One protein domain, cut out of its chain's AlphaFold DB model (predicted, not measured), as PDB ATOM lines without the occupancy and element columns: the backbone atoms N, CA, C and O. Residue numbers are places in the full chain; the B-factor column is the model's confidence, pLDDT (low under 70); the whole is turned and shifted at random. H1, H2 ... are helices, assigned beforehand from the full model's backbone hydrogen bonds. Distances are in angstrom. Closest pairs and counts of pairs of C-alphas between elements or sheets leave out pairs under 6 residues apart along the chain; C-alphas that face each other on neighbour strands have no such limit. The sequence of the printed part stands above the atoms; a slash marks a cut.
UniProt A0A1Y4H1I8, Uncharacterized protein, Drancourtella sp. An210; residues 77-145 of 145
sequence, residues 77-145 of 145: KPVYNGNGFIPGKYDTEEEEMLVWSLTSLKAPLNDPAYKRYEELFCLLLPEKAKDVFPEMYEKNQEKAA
ATOM      1  N   LYS A  77     -29.855  34.174  20.990       89.00
ATOM      2  CA  LYS A  77     -29.435  35.168  20.002       89.00
ATOM      3  C   LYS A  77     -29.256  36.518  20.696       89.00
ATOM      4  O   LYS A  77     -30.057  37.427  20.461       89.00
ATOM      5  N   PRO A  78     -28.222  36.652  21.544       88.94
ATOM      6  CA  PRO A  78     -27.957  37.899  22.238       88.94
ATOM      7  C   PRO A  78     -27.659  39.013  21.224       88.94
ATOM      8  O   PRO A  78     -26.906  38.824  20.264       88.94
ATOM      9  N   VAL A  79     -28.279  40.177  21.419       91.94
ATOM     10  CA  VAL A  79     -28.150  41.332  20.517       91.94
ATOM     11  C   VAL A  79     -27.302  42.402  21.185       91.94
ATOM     12  O   VAL A  79     -27.610  42.839  22.291       91.94
ATOM     13  N   TYR A  80     -26.248  42.847  20.504       91.56
ATOM     14  CA  TYR A  80     -25.413  43.942  20.987       91.56
ATOM     15  C   TYR A  80     -26.076  45.295  20.706       91.56
ATOM     16  O   TYR A  80     -26.385  45.603  19.555       91.56
ATOM     17  N   ASN A  81     -26.281  46.110  21.743       91.75
ATOM     18  CA  ASN A  81     -26.945  47.418  21.634       91.75
ATOM     19  C   ASN A  81     -25.981  48.622  21.616       91.75
ATOM     20  O   ASN A  81     -26.430  49.759  21.721       91.75
ATOM     21  N   GLY A  82     -24.669  48.384  21.531       88.06
ATOM     22  CA  GLY A  82     -23.638  49.423  21.643       88.06
ATOM     23  C   GLY A  82     -23.019  49.550  23.039       88.06
ATOM     24  O   GLY A  82     -21.872  49.976  23.129       88.06
ATOM     25  N   ASN A  83     -23.722  49.108  24.088       88.81
ATOM     26  CA  ASN A  83     -23.237  49.099  25.474       88.81
ATOM     27  C   ASN A  83     -23.044  47.679  26.030       88.81
ATOM     28  O   ASN A  83     -22.156  47.454  26.845       88.81
ATOM     29  N   GLY A  84     -23.868  46.722  25.606       88.81
ATOM     30  CA  GLY A  84     -23.827  45.346  26.091       88.81
ATOM     31  C   GLY A  84     -24.725  44.417  25.283       88.81
ATOM     32  O   GLY A  84     -25.412  44.837  24.344       88.81
ATOM     33  N   PHE A  85     -24.701  43.137  25.642       93.44
ATOM     34  CA  PHE A  85     -25.563  42.125  25.044       93.44
ATOM     35  C   PHE A  85     -26.892  42.043  25.787       93.44
ATOM     36  O   PHE A  85     -26.930  41.896  27.005       93.44
ATOM     37  N   ILE A  86     -27.986  42.124  25.033       91.94
ATOM     38  CA  ILE A  86     -29.340  41.920  25.537       91.94
ATOM     39  C   ILE A  86     -29.739  40.471  25.229       91.94
ATOM     40  O   ILE A  86     -29.777  40.113  24.044       91.94
ATOM     41  N   PRO A  87     -30.037  39.640  26.246       89.50
ATOM     42  CA  PRO A  87     -30.517  38.282  26.025       89.50
ATOM     43  C   PRO A  87     -31.940  38.290  25.451       89.50
ATOM     44  O   PRO A  87     -32.743  39.190  25.717       89.50
ATOM     45  N   GLY A  88     -32.274  37.268  24.663       90.25
ATOM     46  CA  GLY A  88     -33.644  37.029  24.225       90.25
ATOM     47  C   GLY A  88     -34.559  36.641  25.389       90.25
ATOM     48  O   GLY A  88     -34.123  36.125  26.412       90.25
ATOM     49  N   LYS A  89     -35.871  36.836  25.217       92.19
ATOM     50  CA  LYS A  89     -36.885  36.586  26.261       92.19
ATOM     51  C   LYS A  89     -36.841  35.174  26.869       92.19
ATOM     52  O   LYS A  89     -37.178  35.009  28.036       92.19
ATOM     53  N   TYR A  90     -36.501  34.168  26.066       94.94
ATOM     54  CA  TYR A  90     -36.410  32.771  26.504       94.94
ATOM     55  C   TYR A  90     -34.975  32.257  26.499       94.94
ATOM     56  O   TYR A  90     -34.765  31.046  26.591       94.94
ATOM     57  N   ASP A  91     -33.994  33.142  26.347       94.06
ATOM     58  CA  ASP A  91     -32.593  32.768  26.438       94.06
ATOM     59  C   ASP A  91     -32.268  32.539  27.915       94.06
ATOM     60  O   ASP A  91     -32.758  33.238  28.799       94.06
ATOM     61  N   THR A  92     -31.482  31.506  28.185       96.50
ATOM     62  CA  THR A  92     -30.984  31.204  29.531       96.50
ATOM     63  C   THR A  92     -29.525  31.613  29.596       96.50
ATOM     64  O   THR A  92     -28.797  31.345  28.637       96.50
ATOM     65  N   GLU A  93     -29.089  32.176  30.721       96.88
ATOM     66  CA  GLU A  93     -27.688  32.543  30.947       96.88
ATOM     67  C   GLU A  93     -26.738  31.362  30.694       96.88
ATOM     68  O   GLU A  93     -25.685  31.526  30.080       96.88
ATOM     69  N   GLU A  94     -27.143  30.158  31.106       98.06
ATOM     70  CA  GLU A  94     -26.388  28.920  30.928       98.06
ATOM     71  C   GLU A  94     -26.147  28.621  29.451       98.06
ATOM     72  O   GLU A  94     -25.007  28.429  29.032       98.06
ATOM     73  N   GLU A  95     -27.205  28.615  28.636       97.62
ATOM     74  CA  GLU A  95     -27.061  28.359  27.202       97.62
ATOM     75  C   GLU A  95     -26.280  29.464  26.488       97.62
ATOM     76  O   GLU A  95     -25.471  29.165  25.610       97.62
ATOM     77  N   GLU A  96     -26.480  30.728  26.871       97.00
ATOM     78  CA  GLU A  96     -25.700  31.838  26.323       97.00
ATOM     79  C   GLU A  96     -24.201  31.632  26.601       97.00
ATOM     80  O   GLU A  96     -23.381  31.717  25.685       97.00
ATOM     81  N   MET A  97     -23.840  31.255  27.833       96.75
ATOM     82  CA  MET A  97     -22.457  30.955  28.209       96.75
ATOM     83  C   MET A  97     -21.883  29.754  27.439       96.75
ATOM     84  O   MET A  97     -20.727  29.795  27.004       96.75
ATOM     85  N   LEU A  98     -22.673  28.693  27.230       97.19
ATOM     86  CA  LEU A  98     -22.270  27.538  26.415       97.19
ATOM     87  C   LEU A  98     -22.005  27.952  24.957       97.19
ATOM     88  O   LEU A  98     -21.017  27.522  24.357       97.19
ATOM     89  N   VAL A  99     -22.831  28.837  24.392       95.88
ATOM     90  CA  VAL A  99     -22.638  29.372  23.036       95.88
ATOM     91  C   VAL A  99     -21.396  30.256  22.944       95.88
ATOM     92  O   VAL A  99     -20.639  30.130  21.977       95.88
ATOM     93  N   TRP A 100     -21.125  31.099  23.942       95.94
ATOM     94  CA  TRP A 100     -19.881  31.871  23.984       95.94
ATOM     95  C   TRP A 100     -18.651  30.970  24.097       95.94
ATOM     96  O   TRP A 100     -17.685  31.179  23.364       95.94
ATOM     97  N   SER A 101     -18.734  29.903  24.895       95.19
ATOM     98  CA  SER A 101     -17.686  28.878  24.991       95.19
ATOM     99  C   SER A 101     -17.448  28.178  23.648       95.19
ATOM    100  O   SER A 101     -16.314  27.993  23.230       95.19
ATOM    101  N   LEU A 102     -18.504  27.821  22.908       95.06
ATOM    102  CA  LEU A 102     -18.356  27.262  21.557       95.06
ATOM    103  C   LEU A 102     -17.743  28.250  20.569       95.06
ATOM    104  O   LEU A 102     -17.041  27.849  19.641       95.06
ATOM    105  N   THR A 103     -18.086  29.526  20.711       94.56
ATOM    106  CA  THR A 103     -17.634  30.575  19.801       94.56
ATOM    107  C   THR A 103     -16.155  30.865  20.016       94.56
ATOM    108  O   THR A 103     -15.422  30.931  19.030       94.56
ATOM    109  N   SER A 104     -15.699  30.919  21.273       94.75
ATOM    110  CA  SER A 104     -14.286  31.131  21.615       94.75
ATOM    111  C   SER A 104     -13.373  30.016  21.094       94.75
ATOM    112  O   SER A 104     -12.241  30.283  20.700       94.75
ATOM    113  N   LEU A 105     -13.882  28.780  21.000       92.88
ATOM    114  CA  LEU A 105     -13.167  27.654  20.383       92.88
ATOM    115  C   LEU A 105     -12.978  27.803  18.865       92.88
ATOM    116  O   LEU A 105     -12.118  27.140  18.290       92.88
ATOM    117  N   LYS A 106     -13.789  28.632  18.197       93.69
ATOM    118  CA  LYS A 106     -13.693  28.871  16.747       93.69
ATOM    119  C   LYS A 106     -12.828  30.080  16.419       93.69
ATOM    120  O   LYS A 106     -12.087  30.047  15.441       93.69
ATOM    121  N   ALA A 107     -12.961  31.150  17.197       94.56
ATOM    122  CA  ALA A 107     -12.190  32.376  17.057       94.56
ATOM    123  C   ALA A 107     -12.199  33.150  18.384       94.56
ATOM    124  O   ALA A 107     -13.163  33.026  19.142       94.56
ATOM    125  N   PRO A 108     -11.185  33.993  18.654       95.19
ATOM    126  CA  PRO A 108     -11.206  34.882  19.808       95.19
ATOM    127  C   PRO A 108     -12.493  35.713  19.861       95.19
ATOM    128  O   PRO A 108     -12.928  36.272  18.851       95.19
ATOM    129  N   LEU A 109     -13.099  35.794  21.046       95.50
ATOM    130  CA  LEU A 109     -14.223  36.694  21.284       95.50
ATOM    131  C   LEU A 109     -13.730  38.143  21.200       95.50
ATOM    132  O   LEU A 109     -12.631  38.455  21.654       95.50
ATOM    133  N   ASN A 110     -14.547  39.031  20.637       93.88
ATOM    134  CA  ASN A 110     -14.281  40.466  20.733       93.88
ATOM    135  C   ASN A 110     -14.511  40.962  22.170       93.88
ATOM    136  O   ASN A 110     -15.188  40.292  22.953       93.88
ATOM    137  N   ASP A 111     -13.989  42.145  22.508       93.62
ATOM    138  CA  ASP A 111     -14.034  42.651  23.888       93.62
ATOM    139  C   ASP A 111     -15.447  42.657  24.499       93.62
ATOM    140  O   ASP A 111     -15.591  42.215  25.641       93.62
ATOM    141  N   PRO A 112     -16.515  43.088  23.790       94.25
ATOM    142  CA  PRO A 112     -17.859  43.025  24.354       94.25
ATOM    143  C   PRO A 112     -18.329  41.594  24.646       94.25
ATOM    144  O   PRO A 112     -18.953  41.357  25.678       94.25
ATOM    145  N   ALA A 113     -18.063  40.640  23.745       94.25
ATOM    146  CA  ALA A 113     -18.505  39.255  23.919       94.25
ATOM    147  C   ALA A 113     -17.696  38.548  25.008       94.25
ATOM    148  O   ALA A 113     -18.256  37.774  25.779       94.25
ATOM    149  N   TYR A 114     -16.400  38.855  25.113       94.75
ATOM    150  CA  TYR A 114     -15.548  38.363  26.188       94.75
ATOM    151  C   TYR A 114     -16.036  38.847  27.556       94.75
ATOM    152  O   TYR A 114     -16.219  38.032  28.453       94.75
ATOM    153  N   LYS A 115     -16.344  40.144  27.699       93.94
ATOM    154  CA  LYS A 115     -16.903  40.694  28.946       93.94
ATOM    155  C   LYS A 115     -18.227  40.036  29.316       93.94
ATOM    156  O   LYS A 115     -18.425  39.655  30.462       93.94
ATOM    157  N   ARG A 116     -19.119  39.836  28.339       95.25
ATOM    158  CA  ARG A 116     -20.382  39.127  28.574       95.25
ATOM    159  C   ARG A 116     -20.152  37.678  29.007       95.25
ATOM    160  O   ARG A 116     -20.837  37.187  29.898       95.25
ATOM    161  N   TYR A 117     -19.196  36.993  28.387       95.44
ATOM    162  CA  TYR A 117     -18.817  35.640  28.775       95.44
ATOM    163  C   TYR A 117     -18.277  35.586  30.211       95.44
ATOM    164  O   TYR A 117     -18.720  34.745  30.988       95.44
ATOM    165  N   GLU A 118     -17.385  36.506  30.576       94.56
ATOM    166  CA  GLU A 118     -16.836  36.648  31.927       94.56
ATOM    167  C   GLU A 118     -17.933  36.921  32.970       94.56
ATOM    168  O   GLU A 118     -17.974  36.255  34.006       94.56
ATOM    169  N   GLU A 119     -18.866  37.836  32.685       94.31
ATOM    170  CA  GLU A 119     -20.030  38.113  33.540       94.31
ATOM    171  C   GLU A 119     -20.858  36.850  33.802       94.31
ATOM    172  O   GLU A 119     -21.181  36.539  34.950       94.31
ATOM    173  N   LEU A 120     -21.186  36.105  32.740       95.50
ATOM    174  CA  LEU A 120     -21.956  34.867  32.841       95.50
ATOM    175  C   LEU A 120     -21.191  33.783  33.603       95.50
ATOM    176  O   LEU A 120     -21.786  33.074  34.414       95.50
ATOM    177  N   PHE A 121     -19.879  33.676  33.388       95.31
ATOM    178  CA  PHE A 121     -19.033  32.724  34.102       95.31
ATOM    179  C   PHE A 121     -19.005  33.024  35.601       95.31
ATOM    180  O   PHE A 121     -19.214  32.123  36.412       95.31
ATOM    181  N   CYS A 122     -18.816  34.290  35.981       93.69
ATOM    182  CA  CYS A 122     -18.833  34.711  37.381       93.69
ATOM    183  C   CYS A 122     -20.192  34.470  38.045       93.69
ATOM    184  O   CYS A 122     -20.246  34.072  39.208       93.69
ATOM    185  N   LEU A 123     -21.283  34.697  37.307       93.81
ATOM    186  CA  LEU A 123     -22.644  34.490  37.793       93.81
ATOM    187  C   LEU A 123     -22.957  33.006  38.027       93.81
ATOM    188  O   LEU A 123     -23.544  32.652  39.047       93.81
ATOM    189  N   LEU A 124     -22.605  32.146  37.069       95.44
ATOM    190  CA  LEU A 124     -23.018  30.741  37.062       95.44
ATOM    191  C   LEU A 124     -22.043  29.819  37.800       95.44
ATOM    192  O   LEU A 124     -22.452  28.768  38.288       95.44
ATOM    193  N   LEU A 125     -20.765  30.193  37.882       94.56
ATOM    194  CA  LEU A 125     -19.689  29.378  38.449       94.56
ATOM    195  C   LEU A 125     -18.837  30.188  39.442       94.56
ATOM    196  O   LEU A 125     -17.618  30.251  39.281       94.56
ATOM    197  N   PRO A 126     -19.429  30.792  40.489       91.12
ATOM    198  CA  PRO A 126     -18.735  31.743  41.359       91.12
ATOM    199  C   PRO A 126     -17.489  31.152  42.028       91.12
ATOM    200  O   PRO A 126     -16.478  31.834  42.158       91.12
ATOM    201  N   GLU A 127     -17.522  29.873  42.405       90.69
ATOM    202  CA  GLU A 127     -16.366  29.206  43.011       90.69
ATOM    203  C   GLU A 127     -15.219  29.010  42.015       90.69
ATOM    204  O   GLU A 127     -14.072  29.264  42.359       90.69
ATOM    205  N   LYS A 128     -15.515  28.645  40.759       91.69
ATOM    206  CA  LYS A 128     -14.491  28.542  39.703       91.69
ATOM    207  C   LYS A 128     -14.017  29.922  39.244       91.69
ATOM    208  O   LYS A 128     -12.884  30.071  38.798       91.69
ATOM    209  N   ALA A 129     -14.878  30.933  39.335       91.75
ATOM    210  CA  ALA A 129     -14.560  32.299  38.946       91.75
ATOM    211  C   ALA A 129     -13.489  32.927  39.842       91.75
ATOM    212  O   ALA A 129     -12.730  33.749  39.349       91.75
ATOM    213  N   LYS A 130     -13.357  32.495  41.104       90.00
ATOM    214  CA  LYS A 130     -12.247  32.912  41.981       90.00
ATOM    215  C   LYS A 130     -10.879  32.617  41.365       90.00
ATOM    216  O   LYS A 130      -9.976  33.436  41.470       90.00
ATOM    217  N   ASP A 131     -10.753  31.471  40.700       91.00
ATOM    218  CA  ASP A 131      -9.487  31.028  40.114       91.00
ATOM    219  C   ASP A 131      -9.264  31.609  38.711       91.00
ATOM    220  O   ASP A 131      -8.133  31.897  38.325       91.00
ATOM    221  N   VAL A 132     -10.339  31.762  37.929       89.88
ATOM    222  CA  VAL A 132     -10.262  32.154  36.508       89.88
ATOM    223  C   VAL A 132     -10.381  33.672  36.307       89.88
ATOM    224  O   VAL A 132      -9.708  34.225  35.442       89.88
ATOM    225  N   PHE A 133     -11.212  34.344  37.107       89.25
ATOM    226  CA  PHE A 133     -11.549  35.772  37.003       89.25
ATOM    227  C   PHE A 133     -11.548  36.469  38.384       89.25
ATOM    228  O   PHE A 133     -12.572  37.024  38.802       89.25
ATOM    229  N   PRO A 134     -10.413  36.470  39.113       83.88
ATOM    230  CA  PRO A 134     -10.349  36.975  40.488       83.88
ATOM    231  C   PRO A 134     -10.774  38.449  40.611       83.88
ATOM    232  O   PRO A 134     -11.589  38.790  41.465       83.88
ATOM    233  N   GLU A 135     -10.316  39.317  39.701       83.00
ATOM    234  CA  GLU A 135     -10.612  40.759  39.743       83.00
ATOM    235  C   GLU A 135     -12.106  41.084  39.581       83.00
ATOM    236  O   GLU A 135     -12.612  42.061  40.141       83.00
ATOM    237  N   MET A 136     -12.824  40.300  38.774       77.25
ATOM    238  CA  MET A 136     -14.253  40.505  38.536       77.25
ATOM    239  C   MET A 136     -15.089  39.927  39.681       77.25
ATOM    240  O   MET A 136     -16.097  40.522  40.071       77.25
ATOM    241  N   TYR A 137     -14.655  38.802  40.254       74.62
ATOM    242  CA  TYR A 137     -15.276  38.215  41.437       74.62
ATOM    243  C   TYR A 137     -15.282  39.199  42.616       74.62
ATOM    244  O   TYR A 137     -16.340  39.450  43.194       74.62
ATOM    245  N   GLU A 138     -14.135  39.817  42.911       77.62
ATOM    246  CA  GLU A 138     -13.989  40.811  43.984       77.62
ATOM    247  C   GLU A 138     -14.924  42.016  43.781       77.62
ATOM    248  O   GLU A 138     -15.721  42.343  44.663       77.62
ATOM    249  N   LYS A 139     -14.942  42.605  42.575       77.19
ATOM    250  CA  LYS A 139     -15.840  43.730  42.237       77.19
ATOM    251  C   LYS A 139     -17.325  43.393  42.381       77.19
ATOM    252  O   LYS A 139     -18.133  44.272  42.686       77.19
ATOM    253  N   ASN A 140     -17.715  42.147  42.113       71.88
ATOM    254  CA  ASN A 140     -19.104  41.713  42.253       71.88
ATOM    255  C   ASN A 140     -19.506  41.528  43.725       71.88
ATOM    256  O   ASN A 140     -20.663  41.782  44.055       71.88
ATOM    257  N   GLN A 141     -18.573  41.151  44.607       67.56
ATOM    258  CA  GLN A 141     -18.826  41.105  46.051       67.56
ATOM    259  C   GLN A 141     -18.966  42.503  46.658       67.56
ATOM    260  O   GLN A 141     -19.882  42.732  47.443       67.56
ATOM    261  N   GLU A 142     -18.124  43.454  46.247       69.56
ATOM    262  CA  GLU A 142     -18.187  44.846  46.721       69.56
ATOM    263  C   GLU A 142     -19.511  45.540  46.371       69.56
ATOM    264  O   GLU A 142     -19.984  46.384  47.123       69.56
ATOM    265  N   LYS A 143     -20.138  45.182  45.244       62.75
ATOM    266  CA  LYS A 143     -21.450  45.719  44.837       62.75
ATOM    267  C   LYS A 143     -22.638  45.091  45.570       62.75
ATOM    268  O   LYS A 143     -23.747  45.613  45.458       62.75
ATOM    269  N   ALA A 144     -22.437  43.953  46.232       58.72
ATOM    270  CA  ALA A 144     -23.480  43.214  46.940       58.72
ATOM    271  C   ALA A 144     -23.502  43.493  48.458       58.72
ATOM    272  O   ALA A 144     -24.409  43.003  49.135       58.72
ATOM    273  N   ALA A 145     -22.521  44.246  48.970       51.59
ATOM    274  CA  ALA A 145     -22.389  44.690  50.360       51.59
ATOM    275  C   ALA A 145     -22.914  46.123  50.549       51.59
ATOM    276  O   ALA A 145     -23.441  46.401  51.651       51.59
TER     277      ALA A 145
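What this domain is: This is residues 77 to 145 of the 145 residues of an uncharacterized protein of Drancourtella sp. An210 (UniProt A0A1Y4H1I8). The longest helix, H2, makes a bridge between two ends: H1 folds against it as the other arm of a helical hairpin, and two short helices, H3 and H4, are at its far end. The unnamed stretch of residues 77 to 92 lies at the same end as H1, with a short antiparallel pairing of residues 79 to 80 with 85 to 86. The printed part has 69 residues with four named helices, H1 to H4 in order, and no named strand; the class is all helix. The whole is compact, with a radius of gyration of the C-alphas of 12.4 A and spans of 32 by 25 by 21 A.

Where its parts are: H2, residues 111 to 124, measures 19.9 A from C-alpha 111 at (-14.034, 42.651, 23.888) to C-alpha 124. H1, residues 93 to 104, begins with C-alpha 93 at (-27.688, 32.543, 30.947) and measures 16.4 A. H3, residues 126 to 132, measures 9.8 A. H4, residues 134 to 142, measures 12.7 A and ends with C-alpha 142 at (-18.187, 44.846, 46.721).

How they stand to each other: H2 and H1 touch and form a helical hairpin, at a steep tilt of 44 degrees, opposite ways; their closest C-alphas, of Tyr 117 and Met 97, are 6.0 A apart. With residues 121 to 122 alone, H2 only just touches H3, with 3 pairs of C-alphas within 8 A, and only at the corner; the closest C-alphas, of Cys 122 and Ala 129, are 5.2 A apart. H2 and H4 are close but not clearly touching, the closest C-alphas being those of Cys 122 and Tyr 137, 6.4 A apart. H3 and H4 form a helical hairpin and only just touch, with 3 pairs of C-alphas within 8 A, the closest those of Lys 130 and Tyr 137 at 6.1 A; their tilt of 37 degrees is only just steep. H1 is apart from H3 and H4. In H1, H2 and H4 every O i to N i+4 pair is within hydrogen-bond range; in H3, 2 of 3 are.

The domain as a whole: The two C-alphas farthest apart, of Lys 106 and Ala 145, are 38.2 A apart. The printed part has no cut, and no link between helices is long. The mean pLDDT of the printed part is 89.6, and residues 141 to 145 are under 70.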